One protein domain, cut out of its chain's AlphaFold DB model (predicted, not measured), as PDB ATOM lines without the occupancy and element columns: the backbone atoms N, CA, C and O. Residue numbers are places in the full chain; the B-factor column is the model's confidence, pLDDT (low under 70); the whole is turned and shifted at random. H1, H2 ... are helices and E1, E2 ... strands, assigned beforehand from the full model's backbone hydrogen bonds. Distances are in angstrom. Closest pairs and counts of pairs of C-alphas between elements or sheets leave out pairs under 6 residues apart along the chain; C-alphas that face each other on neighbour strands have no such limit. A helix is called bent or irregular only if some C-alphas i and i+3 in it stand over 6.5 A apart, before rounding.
ATOM      1  N   PRO A 203       5.084  34.868  25.830       75.06
ATOM      2  CA  PRO A 203       4.184  33.731  26.013       75.06
ATOM      3  C   PRO A 203       2.972  33.819  25.066       75.06
ATOM      4  O   PRO A 203       2.291  34.841  25.022       75.06
ATOM      5  N   LEU A 204       2.689  32.739  24.333       70.62
ATOM      6  CA  LEU A 204       1.465  32.549  23.536       70.62
ATOM      7  C   LEU A 204       0.453  31.626  24.234       70.62
ATOM      8  O   LEU A 204      -0.745  31.704  23.977       70.62
ATOM      9  N   SER A 205       0.931  30.728  25.095       73.62
ATOM     10  CA  SER A 205       0.127  29.889  25.989       73.62
ATOM     11  C   SER A 205       0.986  29.423  27.168       73.62
ATOM     12  O   SER A 205       2.190  29.674  27.183       73.62
ATOM     13  N   ASP A 206       0.398  28.683  28.110       72.56
ATOM     14  CA  ASP A 206       1.108  28.103  29.262       72.56
ATOM     15  C   ASP A 206       2.312  27.222  28.873       72.56
ATOM     16  O   ASP A 206       3.220  27.030  29.678       72.56
ATOM     17  N   TYR A 207       2.333  26.706  27.638       76.81
ATOM     18  CA  TYR A 207       3.357  25.780  27.144       76.81
ATOM     19  C   TYR A 207       4.048  26.263  25.870       76.81
ATOM     20  O   TYR A 207       4.858  25.529  25.314       76.81
ATOM     21  N   ILE A 208       3.715  27.450  25.354       81.69
ATOM     22  CA  ILE A 208       4.262  27.939  24.083       81.69
ATOM     23  C   ILE A 208       4.684  29.387  24.242       81.69
ATOM     24  O   ILE A 208       3.869  30.235  24.601       81.69
ATOM     25  N   ALA A 209       5.933  29.672  23.906       83.06
ATOM     26  CA  ALA A 209       6.468  31.016  23.800       83.06
ATOM     27  C   ALA A 209       6.974  31.294  22.380       83.06
ATOM     28  O   ALA A 209       7.330  30.384  21.638       83.06
ATOM     29  N   LEU A 210       6.997  32.567  22.013       83.50
ATOM     30  CA  LEU A 210       7.457  33.108  20.749       83.50
ATOM     31  C   LEU A 210       8.740  33.904  20.983       83.50
ATOM     32  O   LEU A 210       8.808  34.750  21.875       83.50
ATOM     33  N   ASP A 211       9.739  33.652  20.154       80.94
ATOM     34  CA  ASP A 211      10.988  34.388  20.083       80.94
ATOM     35  C   ASP A 211      11.129  34.997  18.681       80.94
ATOM     36  O   ASP A 211      11.304  34.296  17.682       80.94
ATOM     37  N   GLU A 212      11.031  36.323  18.617       71.25
ATOM     38  CA  GLU A 212      11.210  37.124  17.399       71.25
ATOM     39  C   GLU A 212      12.582  37.826  17.364       71.25
ATOM     40  O   GLU A 212      12.819  38.707  16.536       71.25
ATOM     41  N   SER A 213      13.515  37.461  18.253       63.50
ATOM     42  CA  SER A 213      14.811  38.143  18.385       63.50
ATOM     43  C   SER A 213      15.688  38.073  17.129       63.50
ATOM     44  O   SER A 213      16.590  38.894  16.965       63.50
ATOM     45  N   LYS A 214      15.431  37.112  16.231       64.00
ATOM     46  CA  LYS A 214      16.258  36.812  15.052       64.00
ATOM     47  C   LYS A 214      15.495  36.922  13.731       64.00
ATOM     48  O   LYS A 214      15.607  36.044  12.881       64.00
ATOM     49  N   HIS A 215      14.770  38.021  13.521       56.53
ATOM     50  CA  HIS A 215      14.097  38.295  12.244       56.53
ATOM     51  C   HIS A 215      15.055  38.117  11.035       56.53
ATOM     52  O   HIS A 215      16.180  38.622  11.082       56.53
ATOM     53  N   PRO A 216      14.654  37.434   9.939       62.41
ATOM     54  CA  PRO A 216      13.311  36.938   9.599       62.41
ATOM     55  C   PRO A 216      12.969  35.543  10.134       62.41
ATOM     56  O   PRO A 216      11.970  34.963   9.719       62.41
ATOM     57  N   PHE A 217      13.774  34.988  11.033       73.12
ATOM     58  CA  PHE A 217      13.489  33.710  11.667       73.12
ATOM     59  C   PHE A 217      12.728  33.935  12.970       73.12
ATOM     60  O   PHE A 217      13.209  34.595  13.891       73.12
ATOM     61  N   VAL A 218      11.527  33.377  13.028       81.44
ATOM     62  CA  VAL A 218      10.664  33.410  14.206       81.44
ATOM     63  C   VAL A 218      10.658  32.020  14.824       81.44
ATOM     64  O   VAL A 218      10.517  31.023  14.115       81.44
ATOM     65  N   ARG A 219      10.836  31.929  16.140       85.75
ATOM     66  CA  ARG A 219      10.943  30.655  16.857       85.75
ATOM     67  C   ARG A 219       9.777  30.485  17.812       85.75
ATOM     68  O   ARG A 219       9.485  31.371  18.604       85.75
ATOM     69  N   LEU A 220       9.137  29.328  17.771       87.88
ATOM     70  CA  LEU A 220       8.221  28.883  18.811       87.88
ATOM     71  C   LEU A 220       8.956  27.914  19.723       87.88
ATOM     72  O   LEU A 220       9.504  26.918  19.254       87.88
ATOM     73  N   LEU A 221       8.944  28.207  21.016       86.06
ATOM     74  CA  LEU A 221       9.455  27.348  22.069       86.06
ATOM     75  C   LEU A 221       8.275  26.660  22.733       86.06
ATOM     76  O   LEU A 221       7.414  27.317  23.314       86.06
ATOM     77  N   VAL A 222       8.233  25.343  22.629       86.06
ATOM     78  CA  VAL A 222       7.150  24.515  23.142       86.06
ATOM     79  C   VAL A 222       7.675  23.698  24.318       86.06
ATOM     80  O   VAL A 222       8.557  22.856  24.142       86.06
ATOM     81  N   ASP A 223       7.120  23.915  25.509       81.31
ATOM     82  CA  ASP A 223       7.414  23.103  26.688       81.31
ATOM     83  C   ASP A 223       6.743  21.730  26.553       81.31
ATOM     84  O   ASP A 223       5.518  21.597  26.512       81.31
ATOM     85  N   ILE A 224       7.569  20.686  26.480       76.12
ATOM     86  CA  ILE A 224       7.119  19.312  26.248       76.12
ATOM     87  C   ILE A 224       6.762  18.605  27.573       76.12
ATOM     88  O   ILE A 224       6.111  17.552  27.551       76.12
ATOM     89  N   LYS A 225       7.108  19.179  28.743       65.88
ATOM     90  CA  LYS A 225       6.918  18.544  30.065       65.88
ATOM     91  C   LYS A 225       5.461  18.260  30.441       65.88
ATOM     92  O   LYS A 225       5.241  17.476  31.356       65.88
ATOM     93  N   GLY A 226       4.479  18.851  29.759       54.12
ATOM     94  CA  GLY A 226       3.050  18.610  30.005       54.12
ATOM     95  C   GLY A 226       2.407  17.515  29.144       54.12
ATOM     96  O   GLY A 226       1.203  17.288  29.251       54.12
ATOM     97  N   THR A 227       3.157  16.859  28.252       58.09
ATOM     98  CA  THR A 227       2.565  16.024  27.188       58.09
ATOM     99  C   THR A 227       2.288  14.564  27.560       58.09
ATOM    100  O   THR A 227       1.950  13.820  26.651       58.09
ATOM    101  N   ASP A 228       2.395  14.152  28.836       54.16
ATOM    102  CA  ASP A 228       2.129  12.829  29.473       54.16
ATOM    103  C   ASP A 228       1.282  11.783  28.685       54.16
ATOM    104  O   ASP A 228       0.240  11.305  29.135       54.16
ATOM    105  N   GLY A 229       1.716  11.400  27.482       51.69
ATOM    106  CA  GLY A 229       0.981  10.538  26.551       51.69
ATOM    107  C   GLY A 229      -0.190  11.184  25.787       51.69
ATOM    108  O   GLY A 229      -0.858  10.482  25.030       51.69
ATOM    109  N   LYS A 230      -0.460  12.489  25.934       58.66
ATOM    110  CA  LYS A 230      -1.516  13.204  25.192       58.66
ATOM    111  C   LYS A 230      -0.896  14.176  24.193       58.66
ATOM    112  O   LYS A 230      -0.021  14.961  24.542       58.66
ATOM    113  N   GLY A 231      -1.362  14.127  22.945       69.25
ATOM    114  CA  GLY A 231      -0.969  15.109  21.938       69.25
ATOM    115  C   GLY A 231      -1.316  16.534  22.382       69.25
ATOM    116  O   GLY A 231      -2.342  16.759  23.025       69.25
ATOM    117  N   MET A 232      -0.461  17.488  22.036       79.69
ATOM    118  CA  MET A 232      -0.662  18.912  22.263       79.69
ATOM    119  C   MET A 232      -1.207  19.545  20.985       79.69
ATOM    120  O   MET A 232      -0.685  19.304  19.899       79.69
ATOM    121  N   ARG A 233      -2.238  20.381  21.103       83.62
ATOM    122  CA  ARG A 233      -2.749  21.184  19.992       83.62
ATOM    123  C   ARG A 233      -2.797  22.644  20.404       83.62
ATOM    124  O   ARG A 233      -3.251  22.953  21.501       83.62
ATOM    125  N   PHE A 234      -2.364  23.518  19.509       83.19
ATOM    126  CA  PHE A 234      -2.430  24.958  19.676       83.19
ATOM    127  C   PHE A 234      -2.956  25.606  18.400       83.19
ATOM    128  O   PHE A 234      -2.603  25.211  17.291       83.19
ATOM    129  N   GLU A 235      -3.816  26.594  18.584       85.06
ATOM    130  CA  GLU A 235      -4.307  27.470  17.534       85.06
ATOM    131  C   GLU A 235      -4.312  28.882  18.110       85.06
ATOM    132  O   GLU A 235      -4.902  29.124  19.164       85.06
ATOM    133  N   GLY A 236      -3.597  29.796  17.469       77.38
ATOM    134  CA  GLY A 236      -3.405  31.140  17.994       77.38
ATOM    135  C   GLY A 236      -2.830  32.082  16.953       77.38
ATOM    136  O   GLY A 236      -2.653  31.719  15.793       77.38
ATOM    137  N   LYS A 237      -2.550  33.316  17.367       72.94
ATOM    138  CA  LYS A 237      -1.970  34.338  16.496       72.94
ATOM    139  C   LYS A 237      -0.737  34.944  17.144       72.94
ATOM    140  O   LYS A 237      -0.705  35.136  18.356       72.94
ATOM    141  N   THR A 238       0.262  35.239  16.325       70.50
ATOM    142  CA  THR A 238       1.391  36.086  16.725       70.50
ATOM    143  C   THR A 238       0.953  37.555  16.810       70.50
ATOM    144  O   THR A 238      -0.062  37.924  16.208       70.50
ATOM    145  N   PRO A 239       1.727  38.427  17.480       60.84
ATOM    146  CA  PRO A 239       1.492  39.874  17.461       60.84
ATOM    147  C   PRO A 239       1.570  40.494  16.063       60.84
ATOM    148  O   PRO A 239       0.975  41.533  15.813       60.84
ATOM    149  N   SER A 240       2.307  39.868  15.143       60.28
ATOM    150  CA  SER A 240       2.381  40.288  13.742       60.28
ATOM    151  C   SER A 240       1.161  39.850  12.920       60.28
ATOM    152  O   SER A 240       1.066  40.171  11.738       60.28
ATOM    153  N   GLY A 241       0.201  39.154  13.539       66.00
ATOM    154  CA  GLY A 241      -1.057  38.736  12.927       66.00
ATOM    155  C   GLY A 241      -1.004  37.369  12.245       66.00
ATOM    156  O   GLY A 241      -2.057  36.869  11.847       66.00
ATOM    157  N   ILE A 242       0.172  36.732  12.160       77.50
ATOM    158  CA  ILE A 242       0.337  35.386  11.590       77.50
ATOM    159  C   ILE A 242      -0.472  34.392  12.424       77.50
ATOM    160  O   ILE A 242      -0.243  34.262  13.632       77.50
ATOM    161  N   ASN A 243      -1.393  33.677  11.780       80.12
ATOM    162  CA  ASN A 243      -2.159  32.609  12.411       80.12
ATOM    163  C   ASN A 243      -1.299  31.349  12.461       80.12
ATOM    164  O   ASN A 243      -0.747  30.941  11.442       80.12
ATOM    165  N   ILE A 244      -1.208  30.729  13.631       86.19
ATOM    166  CA  ILE A 244      -0.448  29.510  13.879       86.19
ATOM    167  C   ILE A 244      -1.415  28.396  14.258       86.19
ATOM    168  O   ILE A 244      -2.175  28.529  15.218       86.19
ATOM    169  N   THR A 245      -1.289  27.265  13.575       88.25
ATOM    170  CA  THR A 245      -1.906  25.996  13.953       88.25
ATOM    171  C   THR A 245      -0.813  24.961  14.156       88.25
ATOM    172  O   THR A 245       0.004  24.713  13.272       88.25
ATOM    173  N   LEU A 246      -0.809  24.336  15.326       89.75
ATOM    174  CA  LEU A 246       0.193  23.381  15.771       89.75
ATOM    175  C   LEU A 246      -0.500  22.141  16.343       89.75
ATOM    176  O   LEU A 246      -1.408  22.246  17.164       89.75
ATOM    177  N   SER A 247      -0.040  20.961  15.947       87.25
ATOM    178  CA  SER A 247      -0.391  19.685  16.564       87.25
ATOM    179  C   SER A 247       0.876  18.857  16.743       87.25
ATOM    180  O   SER A 247       1.578  18.572  15.773       87.25
ATOM    181  N   LEU A 248       1.171  18.492  17.984       86.12
ATOM    182  CA  LEU A 248       2.323  17.700  18.381       86.12
ATOM    183  C   LEU A 248       1.831  16.408  19.027       86.12
ATOM    184  O   LEU A 248       1.093  16.443  20.007       86.12
ATOM    185  N   GLN A 249       2.256  15.262  18.513       84.25
ATOM    186  CA  GLN A 249       1.898  13.959  19.061       84.25
ATOM    187  C   GLN A 249       3.157  13.198  19.458       84.25
ATOM    188  O   GLN A 249       4.075  13.057  18.651       84.25
ATOM    189  N   ARG A 250       3.190  12.677  20.687       81.62
ATOM    190  CA  ARG A 250       4.224  11.733  21.114       81.62
ATOM    191  C   ARG A 250       3.910  10.349  20.547       81.62
ATOM    192  O   ARG A 250       2.788   9.866  20.687       81.62
ATOM    193  N   LEU A 251       4.888   9.723  19.909       76.00
ATOM    194  CA  LEU A 251       4.787   8.368  19.383       76.00
ATOM    195  C   LEU A 251       4.975   7.356  20.510       76.00
ATOM    196  O   LEU A 251       5.875   7.491  21.340       76.00
ATOM    197  N   SER A 252       4.142   6.316  20.522       70.69
ATOM    198  CA  SER A 252       4.435   5.132  21.323       70.69
ATOM    199  C   SER A 252       5.609   4.362  20.707       70.69
ATOM    200  O   SER A 252       5.909   4.484  19.516       70.69
ATOM    201  N   SER A 253       6.272   3.523  21.499       64.75
ATOM    202  CA  SER A 253       7.368   2.664  21.033       64.75
ATOM    203  C   SER A 253       6.959   1.669  19.930       64.75
ATOM    204  O   SER A 253       7.831   1.174  19.210       64.75
ATOM    205  N   GLU A 254       5.660   1.385  19.770       60.62
ATOM    206  CA  GLU A 254       5.122   0.578  18.664       60.62
ATOM    207  C   GLU A 254       4.830   1.432  17.416       60.62
ATOM    208  O   GLU A 254       5.223   1.050  16.310       60.62
ATOM    209  N   ASP A 255       4.270   2.636  17.589       63.03
ATOM    210  CA  ASP A 255       3.987   3.579  16.492       63.03
ATOM    211  C   ASP A 255       5.272   4.146  15.867       63.03
ATOM    212  O   ASP A 255       5.354   4.359  14.655       63.03
ATOM    213  N   ALA A 256       6.327   4.317  16.670       57.66
ATOM    214  CA  ALA A 256       7.636   4.810  16.240       57.66
ATOM    215  C   ALA A 256       8.296   3.952  15.141       57.66
ATOM    216  O   ALA A 256       9.166   4.456  14.420       57.66
ATOM    217  N   LYS A 257       7.879   2.680  15.010       54.19
ATOM    218  CA  LYS A 257       8.322   1.735  13.970       54.19
ATOM    219  C   LYS A 257       7.443   1.765  12.711       54.19
ATOM    220  O   LYS A 257       7.936   1.438  11.634       54.19
ATOM    221  N   GLN A 258       6.171   2.161  12.821       51.94
ATOM    222  CA  GLN A 258       5.227   2.216  11.693       51.94
ATOM    223  C   GLN A 258       5.268   3.550  10.927       51.94
ATOM    224  O   GLN A 258       4.980   3.580   9.735       51.94
ATOM    225  N   VAL A 259       5.702   4.644  11.561       52.28
ATOM    226  CA  VAL A 259       5.719   5.996  10.953       52.28
ATOM    227  C   VAL A 259       6.803   6.185   9.874       52.28
ATOM    228  O   VAL A 259       6.826   7.195   9.178       52.28
ATOM    229  N   THR A 260       7.659   5.188   9.634       49.53
ATOM    230  CA  THR A 260       8.705   5.220   8.592       49.53
ATOM    231  C   THR A 260       8.172   5.323   7.151       49.53
ATOM    232  O   THR A 260       8.970   5.506   6.236       49.53
ATOM    233  N   SER A 261       6.852   5.216   6.927       48.28
ATOM    234  CA  SER A 261       6.232   5.290   5.593       48.28
ATOM    235  C   SER A 261       5.316   6.499   5.357       48.28
ATOM    236  O   SER A 261       4.628   6.530   4.334       48.28
ATOM    237  N   LEU A 262       5.245   7.471   6.273       50.53
ATOM    238  CA  LEU A 262       4.475   8.690   6.013       50.53
ATOM    239  C   LEU A 262       5.224   9.556   4.995       50.53
ATOM    240  O   LEU A 262       6.423   9.795   5.114       50.53
ATOM    241  N   ALA A 263       4.487   9.902   3.942       44.28
ATOM    242  CA  ALA A 263       4.932  10.462   2.676       44.28
ATOM    243  C   ALA A 263       5.899  11.649   2.806       44.28
ATOM    244  O   ALA A 263       5.925  12.332   3.826       44.28
ATOM    245  N   ALA A 264       6.674  11.873   1.736       46.12
ATOM    246  CA  ALA A 264       7.646  12.953   1.563       46.12
ATOM    247  C   ALA A 264       7.322  14.191   2.413       46.12
ATOM    248  O   ALA A 264       6.274  14.807   2.227       46.12
ATOM    249  N   GLN A 265       8.230  14.531   3.335       55.28
ATOM    250  CA  GLN A 265       8.149  15.717   4.183       55.28
ATOM    251  C   GLN A 265       8.062  16.970   3.303       55.28
ATOM    252  O   GLN A 265       9.074  17.555   2.925       55.28
ATOM    253  N   THR A 266       6.850  17.390   2.946       62.44
ATOM    254  CA  THR A 266       6.618  18.711   2.370       62.44
ATOM    255  C   THR A 266       6.696  19.708   3.517       62.44
ATOM    256  O   THR A 266       5.692  20.023   4.153       62.44
ATOM    257  N   SER A 267       7.917  20.133   3.835       72.50
ATOM    258  CA  SER A 267       8.184  21.260   4.722       72.50
ATOM    259  C   SER A 267       8.454  22.504   3.888       72.50
ATOM    260  O   SER A 267       9.292  22.488   2.984       72.50
ATOM    261  N   PHE A 268       7.778  23.591   4.219       77.81
ATOM    262  CA  PHE A 268       7.960  24.899   3.616       77.81
ATOM    263  C   PHE A 268       8.325  25.898   4.711       77.81
ATOM    264  O   PHE A 268       7.552  26.065   5.653       77.81
ATOM    265  N   ASN A 269       9.503  26.524   4.594       81.25
ATOM    266  CA  ASN A 269      10.013  27.565   5.500       81.25
ATOM    267  C   ASN A 269       9.905  27.247   6.996       81.25
ATOM    268  O   ASN A 269       9.713  28.147   7.807       81.25
ATOM    269  N   VAL A 270      10.015  25.976   7.370       85.25
ATOM    270  CA  VAL A 270       9.943  25.542   8.762       85.25
ATOM    271  C   VAL A 270      10.990  24.479   9.031       85.25
ATOM    272  O   VAL A 270      11.200  23.570   8.226       85.25
ATOM    273  N   SER A 271      11.626  24.584  10.187       85.44
ATOM    274  CA  SER A 271      12.451  23.539  10.771       85.44
ATOM    275  C   SER A 271      12.038  23.334  12.224       85.44
ATOM    276  O   SER A 271      11.514  24.248  12.859       85.44
ATOM    277  N   ALA A 272      12.230  22.128  12.749       86.81
ATOM    278  CA  ALA A 272      11.973  21.866  14.153       86.81
ATOM    279  C   ALA A 272      13.008  20.912  14.745       86.81
ATOM    280  O   ALA A 272      13.435  19.957  14.094       86.81
ATOM    281  N   PHE A 273      13.405  21.173  15.985       83.56
ATOM    282  CA  PHE A 273      14.390  20.389  16.724       83.56
ATOM    283  C   PHE A 273      14.098  20.431  18.227       83.56
ATOM    284  O   PHE A 273      13.381  21.305  18.705       83.56
ATOM    285  N   VAL A 274      14.627  19.459  18.971       83.94
ATOM    286  CA  VAL A 274      14.582  19.472  20.439       83.94
ATOM    287  C   VAL A 274      15.828  20.182  20.940       83.94
ATOM    288  O   VAL A 274      16.927  19.904  20.459       83.94
ATOM    289  N   ASP A 275      15.648  21.084  21.892       83.44
ATOM    290  CA  ASP A 275      16.722  21.802  22.564       83.44
ATOM    291  C   ASP A 275      16.536  21.701  24.086       83.44
ATOM    292  O   ASP A 275      15.502  21.239  24.575       83.44
ATOM    293  N   THR A 276      17.570  22.044  24.847       77.38
ATOM    294  CA  THR A 276      17.595  21.898  26.306       77.38
ATOM    295  C   THR A 276      17.999  23.206  26.966       77.38
ATOM    296  O   THR A 276      18.993  23.823  26.590       77.38
ATOM    297  N   ASP A 277      17.241  23.637  27.975       73.44
ATOM    298  CA  ASP A 277      17.526  24.898  28.657       73.44
ATOM    299  C   ASP A 277      18.695  24.757  29.645       73.44
ATOM    300  O   ASP A 277      19.170  23.660  29.951       73.44
ATOM    301  N   ALA A 278      19.141  25.881  30.212       69.94
ATOM    302  CA  ALA A 278      20.213  25.899  31.210       69.94
ATOM    303  C   ALA A 278      19.904  25.071  32.479       69.94
ATOM    304  O   ALA A 278      20.803  24.798  33.272       69.94
ATOM    305  N   THR A 279      18.644  24.672  32.684       72.31
ATOM    306  CA  THR A 279      18.191  23.834  33.803       72.31
ATOM    307  C   THR A 279      18.020  22.359  33.421       72.31
ATOM    308  O   THR A 279      17.591  21.561  34.256       72.31
ATOM    309  N   GLY A 280      18.367  21.974  32.187       68.00
ATOM    310  CA  GLY A 280      18.235  20.604  31.693       68.00
ATOM    311  C   GLY A 280      16.818  20.235  31.245       68.00
ATOM    312  O   GLY A 280      16.507  19.050  31.144       68.00
ATOM    313  N   ARG A 281      15.924  21.209  31.036       73.44
ATOM    314  CA  ARG A 281      14.559  20.957  30.549       73.44
ATOM    315  C   ARG A 281      14.546  20.922  29.030       73.44
ATOM    316  O   ARG A 281      14.982  21.877  28.396       73.44
ATOM    317  N   GLU A 282      14.006  19.844  28.475       77.25
ATOM    318  CA  GLU A 282      13.798  19.702  27.036       77.25
ATOM    319  C   GLU A 282      12.595  20.530  26.571       77.25
ATOM    320  O   GLU A 282      11.517  20.480  27.171       77.25
ATOM    321  N   PHE A 283      12.774  21.257  25.475       84.62
ATOM    322  CA  PHE A 283      11.718  21.977  24.776       84.62
ATOM    323  C   PHE A 283      11.850  21.769  23.267       84.62
ATOM    324  O   PHE A 283      12.928  21.498  22.736       84.62
ATOM    325  N   LEU A 284      10.730  21.867  22.558       86.62
ATOM    326  CA  LEU A 284      10.692  21.755  21.107       86.62
ATOM    327  C   LEU A 284      10.780  23.163  20.520       86.62
ATOM    328  O   LEU A 284       9.956  24.021  20.829       86.62
ATOM    329  N   VAL A 285      11.759  23.383  19.651       87.00
ATOM    330  CA  VAL A 285      11.916  24.615  18.879       87.00
ATOM    331  C   VAL A 285      11.322  24.400  17.499       87.00
ATOM    332  O   VAL A 285      11.712  23.462  16.808       87.00
ATOM    333  N   ILE A 286      10.406  25.271  17.085       88.62
ATOM    334  CA  ILE A 286       9.901  25.354  15.710       88.62
ATOM    335  C   ILE A 286      10.346  26.701  15.150       88.62
ATOM    336  O   ILE A 286       9.857  27.742  15.576       88.62
ATOM    337  N   GLU A 287      11.285  26.688  14.216       88.00
ATOM    338  CA  GLU A 287      11.814  27.883  13.568       88.00
ATOM    339  C   GLU A 287      11.164  28.055  12.194       88.00
ATOM    340  O   GLU A 287      11.178  27.128  11.382       88.00
ATOM    341  N   MET A 288      10.604  29.236  11.931       87.06
ATOM    342  CA  MET A 288       9.965  29.582  10.663       87.06
ATOM    343  C   MET A 288      10.637  30.791  10.002       87.06
ATOM    344  O   MET A 288      10.924  31.782  10.670       87.06
ATOM    345  N   ASP A 289      10.880  30.713   8.691       79.69
ATOM    346  CA  ASP A 289      11.408  31.819   7.877       79.69
ATOM    347  C   ASP A 289      10.239  32.636   7.310       79.69
ATOM    348  O   ASP A 289       9.565  32.207   6.370       79.69
ATOM    349  N   VAL A 290       9.996  33.826   7.866       73.31
ATOM    350  CA  VAL A 290       8.888  34.692   7.428       73.31
ATOM    351  C   VAL A 290       9.243  35.568   6.219       73.31
ATOM    352  O   VAL A 290       8.406  36.332   5.743       73.31
ATOM    353  N   SER A 291      10.468  35.475   5.679       65.31
ATOM    354  CA  SER A 291      10.909  36.328   4.561       65.31
ATOM    355  C   SER A 291      10.414  35.887   3.180       65.31
ATOM    356  O   SER A 291      10.507  36.661   2.225       65.31
ATOM    357  N   LYS A 292       9.903  34.657   3.047       61.03
ATOM    358  CA  LYS A 292       9.580  34.035   1.751       61.03
ATOM    359  C   LYS A 292       8.167  33.454   1.733       61.03
ATOM    360  O   LYS A 292       8.032  32.237   1.642       61.03
ATOM    361  N   PRO A 293       7.101  34.260   1.818       60.56
ATOM    362  CA  PRO A 293       5.750  33.710   1.809       60.56
ATOM    363  C   PRO A 293       5.474  32.967   0.485       60.56
ATOM    364  O   PRO A 293       5.997  33.337  -0.569       60.56
ATOM    365  N   SER A 294       4.686  31.884   0.524       55.38
ATOM    366  CA  SER A 294       4.436  31.064  -0.671       55.38
ATOM    367  C   SER A 294       3.676  31.876  -1.720       55.38
ATOM    368  O   SER A 294       2.691  32.538  -1.388       55.38
ATOM    369  N   SER A 295       4.091  31.821  -2.985       51.84
ATOM    370  CA  SER A 295       3.466  32.547  -4.099       51.84
ATOM    371  C   SER A 295       2.191  31.859  -4.620       51.84
ATOM    372  O   SER A 295       2.082  31.589  -5.815       51.84
ATOM    373  N   SER A 296       1.249  31.492  -3.748       50.00
ATOM    374  CA  SER A 296      -0.004  30.859  -4.177       50.00
ATOM    375  C   SER A 296      -1.079  31.908  -4.473       50.00
ATOM    376  O   SER A 296      -1.511  32.616  -3.568       50.00
ATOM    377  N   GLU A 297      -1.540  31.964  -5.725       46.22
ATOM    378  CA  GLU A 297      -2.541  32.894  -6.289       46.22
ATOM    379  C   GLU A 297      -3.993  32.695  -5.779       46.22
ATOM    380  O   GLU A 297      -4.951  33.101  -6.438       46.22
ATOM    381  N   HIS A 298      -4.204  32.068  -4.617       43.78
ATOM    382  CA  HIS A 298      -5.547  31.824  -4.078       43.78
ATOM    383  C   HIS A 298      -5.877  32.744  -2.898       43.78
ATOM    384  O   HIS A 298      -5.089  32.942  -1.980       43.78
ATOM    385  N   HIS A 299      -7.068  33.332  -2.973       47.91
ATOM    386  CA  HIS A 299      -7.315  34.727  -2.624       47.91
ATOM    387  C   HIS A 299      -7.574  35.065  -1.149       47.91
ATOM    388  O   HIS A 299      -7.848  36.229  -0.881       47.91
ATOM    389  N   ASP A 300      -7.449  34.138  -0.196       51.62
ATOM    390  CA  ASP A 300      -7.930  34.412   1.170       51.62
ATOM    391  C   ASP A 300      -6.902  34.251   2.303       51.62
ATOM    392  O   ASP A 300      -7.101  34.859   3.356       51.62
ATOM    393  N   GLN A 301      -5.793  33.516   2.121       56.66
ATOM    394  CA  GLN A 301      -4.718  33.363   3.125       56.66
ATOM    395  C   GLN A 301      -3.394  32.969   2.452       56.66
ATOM    396  O   GLN A 301      -3.366  32.016   1.672       56.66
ATOM    397  N   GLN A 302      -2.288  33.655   2.767       70.50
ATOM    398  CA  GLN A 302      -0.966  33.305   2.231       70.50
ATOM    399  C   GLN A 302      -0.229  32.385   3.212       70.50
ATOM    400  O   GLN A 302      -0.071  32.720   4.384       70.50
ATOM    401  N   SER A 303       0.223  31.211   2.763       73.12
ATOM    402  CA  SER A 303       1.002  30.307   3.619       73.12
ATOM    403  C   SER A 303       2.414  30.862   3.834       73.12
ATOM    404  O   SER A 303       3.138  31.142   2.875       73.12
ATOM    405  N   VAL A 304       2.802  31.043   5.097       79.12
ATOM    406  CA  VAL A 304       4.123  31.547   5.515       79.12
ATOM    407  C   VAL A 304       5.073  30.384   5.750       79.12
ATOM    408  O   VAL A 304       6.213  30.403   5.288       79.12
ATOM    409  N   ALA A 305       4.584  29.360   6.443       82.25
ATOM    410  CA  ALA A 305       5.331  28.157   6.753       82.25
ATOM    411  C   ALA A 305       4.364  26.996   6.983       82.25
ATOM    412  O   ALA A 305       3.275  27.178   7.522       82.25
ATOM    413  N   SER A 306       4.730  25.786   6.579       85.50
ATOM    414  CA  SER A 306       3.906  24.611   6.858       85.50
ATOM    415  C   SER A 306       4.735  23.343   6.836       85.50
ATOM    416  O   SER A 306       5.664  23.202   6.043       85.50
ATOM    417  N   VAL A 307       4.386  22.408   7.710       84.56
ATOM    418  CA  VAL A 307       4.847  21.036   7.637       84.56
ATOM    419  C   VAL A 307       3.769  20.075   8.109       84.56
ATOM    420  O   VAL A 307       3.064  20.316   9.090       84.56
ATOM    421  N   LEU A 308       3.670  18.955   7.406       82.81
ATOM    422  CA  LEU A 308       2.809  17.841   7.764       82.81
ATOM    423  C   LEU A 308       3.684  16.662   8.184       82.81
ATOM    424  O   LEU A 308       4.604  16.274   7.466       82.81
ATOM    425  N   ALA A 309       3.383  16.108   9.354       79.31
ATOM    426  CA  ALA A 309       4.004  14.921   9.927       79.31
ATOM    427  C   ALA A 309       5.551  14.940   9.998       79.31
ATOM    428  O   ALA A 309       6.208  13.932   9.725       79.31
ATOM    429  N   MET A 310       6.161  16.061  10.409       82.75
ATOM    430  CA  MET A 310       7.608  16.122  10.664       82.75
ATOM    431  C   MET A 310       7.963  15.357  11.932       82.75
ATOM    432  O   MET A 310       7.396  15.597  12.995       82.75
ATOM    433  N   ARG A 311       8.943  14.459  11.837       80.38
ATOM    434  CA  ARG A 311       9.471  13.759  13.007       80.38
ATOM    435  C   ARG A 311      10.499  14.641  13.706       80.38
ATOM    436  O   ARG A 311      11.455  15.066  13.064       80.38
ATOM    437  N   VAL A 312      10.332  14.872  15.007       79.62
ATOM    438  CA  VAL A 312      11.248  15.703  15.802       79.62
ATOM    439  C   VAL A 312      11.707  14.944  17.041       79.62
ATOM    440  O   VAL A 312      10.903  14.294  17.705       79.62
ATOM    441  N   GLY A 313      13.013  14.964  17.322       73.31
ATOM    442  CA  GLY A 313      13.587  14.304  18.503       73.31
ATOM    443  C   GLY A 313      13.379  12.785  18.571       73.31
ATOM    444  O   GLY A 313      13.478  12.211  19.643       73.31
ATOM    445  N   GLY A 314      13.036  12.123  17.459       72.38
ATOM    446  CA  GLY A 314      12.777  10.677  17.404       72.38
ATOM    447  C   GLY A 314      11.395  10.246  17.910       72.38
ATOM    448  O   GLY A 314      10.799   9.348  17.307       72.38
ATOM    449  N   ASP A 315      10.855  10.936  18.913       77.56
ATOM    450  CA  ASP A 315       9.650  10.528  19.646       77.56
ATOM    451  C   ASP A 315       8.407  11.374  19.347       77.56
ATOM    452  O   ASP A 315       7.323  11.048  19.829       77.56
ATOM    453  N   TYR A 316       8.523  12.438  18.547       81.75
ATOM    454  CA  TYR A 316       7.412  13.351  18.276       81.75
ATOM    455  C   TYR A 316       7.089  13.463  16.788       81.75
ATOM    456  O   TYR A 316       7.980  13.430  15.938       81.75
ATOM    457  N   VAL A 317       5.802  13.648  16.485       85.50
ATOM    458  CA  VAL A 317       5.284  14.020  15.164       85.50
ATOM    459  C   VAL A 317       4.635  15.391  15.251       85.50
ATOM    460  O   VAL A 317       3.735  15.614  16.062       85.50
ATOM    461  N   LEU A 318       5.093  16.293  14.392       85.56
ATOM    462  CA  LEU A 318       4.695  17.686  14.304       85.56
ATOM    463  C   LEU A 318       3.877  17.927  13.028       85.56
ATOM    464  O   LEU A 318       4.348  17.679  11.919       85.56
ATOM    465  N   ASN A 319       2.676  18.476  13.191       87.00
ATOM    466  CA  ASN A 319       1.941  19.163  12.136       87.00
ATOM    467  C   ASN A 319       1.892  20.646  12.483       87.00
ATOM    468  O   ASN A 319       1.478  21.011  13.585       87.00
ATOM    469  N   PHE A 320       2.305  21.493  11.553       88.50
ATOM    470  CA  PHE A 320       2.408  22.924  11.771       88.50
ATOM    471  C   PHE A 320       1.995  23.684  10.516       88.50
ATOM    472  O   PHE A 320       2.393  23.331   9.408       88.50
ATOM    473  N   THR A 321       1.234  24.755  10.694       88.25
ATOM    474  CA  THR A 321       0.873  25.681   9.622       88.25
ATOM    475  C   THR A 321       0.875  27.097  10.177       88.25
ATOM    476  O   THR A 321       0.289  27.353  11.226       88.25
ATOM    477  N   ALA A 322       1.508  28.010   9.450       86.19
ATOM    478  CA  ALA A 322       1.508  29.440   9.691       86.19
ATOM    479  C   ALA A 322       0.952  30.157   8.454       86.19
ATOM    480  O   ALA A 322       1.470  29.966   7.349       86.19
ATOM    481  N   THR A 323      -0.088  30.975   8.623       81.81
ATOM    482  CA  THR A 323      -0.701  31.753   7.534       81.81
ATOM    483  C   THR A 323      -0.708  33.247   7.839       81.81
ATOM    484  O   THR A 323      -1.065  33.670   8.940       81.81
ATOM    485  N   ASP A 324      -0.322  34.047   6.847       72.44
ATOM    486  CA  ASP A 324      -0.363  35.507   6.889       72.44
ATOM    487  C   ASP A 324      -1.806  35.974   6.617       72.44
ATOM    488  O   ASP A 324      -2.443  35.467   5.677       72.44
ATOM    489  N   PRO A 325      -2.374  36.896   7.413       59.66
ATOM    490  CA  PRO A 325      -3.645  37.529   7.085       59.66
ATOM    491  C   PRO A 325      -3.574  38.309   5.762       59.66
ATOM    492  O   PRO A 325      -2.608  39.002   5.464       59.66
TER     493      PRO A 325
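What this domain is: This is residues 203 to 325 of the 409 residues of an uncharacterized protein of Trypanosoma vivax (strain Y486) (UniProt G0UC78). Two strongly twisted sheets lie face to face as a sandwich, one made of E1, E2, E3, E7 and E6 in that order across it, the other of E4, E5, E9 and E8, with the strands of the one crossing those of the other at 42 degrees. The one named helix, H1, is short and sits in the loop between E5 and E6, where it only grazes the second sheet. The printed part has 123 residues with nine named strands and one named helix, in the order E1 to E5, H1, E6 to E9; both sheets are antiparallel and the class is mostly strand. The whole is compact, with a radius of gyration of the C-alphas of 14.6 A and spans of 42 by 36 by 20 A.

Where its parts are: E1, residues 203 to 205, begins at C-alpha 203 at (4.184, 33.731, 26.013). E2 is residues 208 to 214, 17.4 A long, and E3 residues 217 to 223, 19.4 A. E4 is residues 232 to 237, 16.5 A, and E5 residues 243 to 250, 23.5 A. H1, residues 255 to 261, is only just irregular: C-alphas 258 and 261 are 6.9 A apart. E6 is residues 270 to 276, 19.5 A, and E7 residues 282 to 289, 22.8 A. E8, residues 301 to 312, 27.0 A, bends by 65 degrees at residue 309. E9, residues 316 to 325, 28.8 A, ends at C-alpha 325 at (-3.645, 37.529, 7.085).

How they stand to each other: E1, E2 and E3 form a meander, each strand the antiparallel neighbour of the one before; N 204 and O 208 are 2.8 A apart, N 211 and O 219 also 2.8 A. E3 pairs with E7 at 157 degrees, N 220 to O 286 being 2.8 A, and E7 with the edge strand E6, N 271 to O 287 being 2.8 A. In the other sheet the hairpin of E4 and E5 has N 234 and O 246 at 2.8 A, E5 and E9 have N 247 and O 319 at 2.8 A, and the hairpin of E8 and E9 has N 318 and O 310 at 2.8 A. Between the sheets, the closest C-alphas of E6 and E8, those of Val 270 and Ala 305, are 5.7 A apart. Residues 267 to 268 pair antiparallel with residues 306 to 307 of E8. In H1, 1 of 3 O i to N i+4 pairs and 1 of 4 O i to N i+3 pairs are within hydrogen-bond range.

The domain as a whole: The two C-alphas farthest apart, those of Thr 279 and Glu 297, are 46.0 A from each other. The printed part has no cut, and the link from E7 to E8, 11 residues, is long. The mean pLDDT of the printed part is 72.6; 42 residues are under 70, among them residues 253 to 266 and 291 to 301.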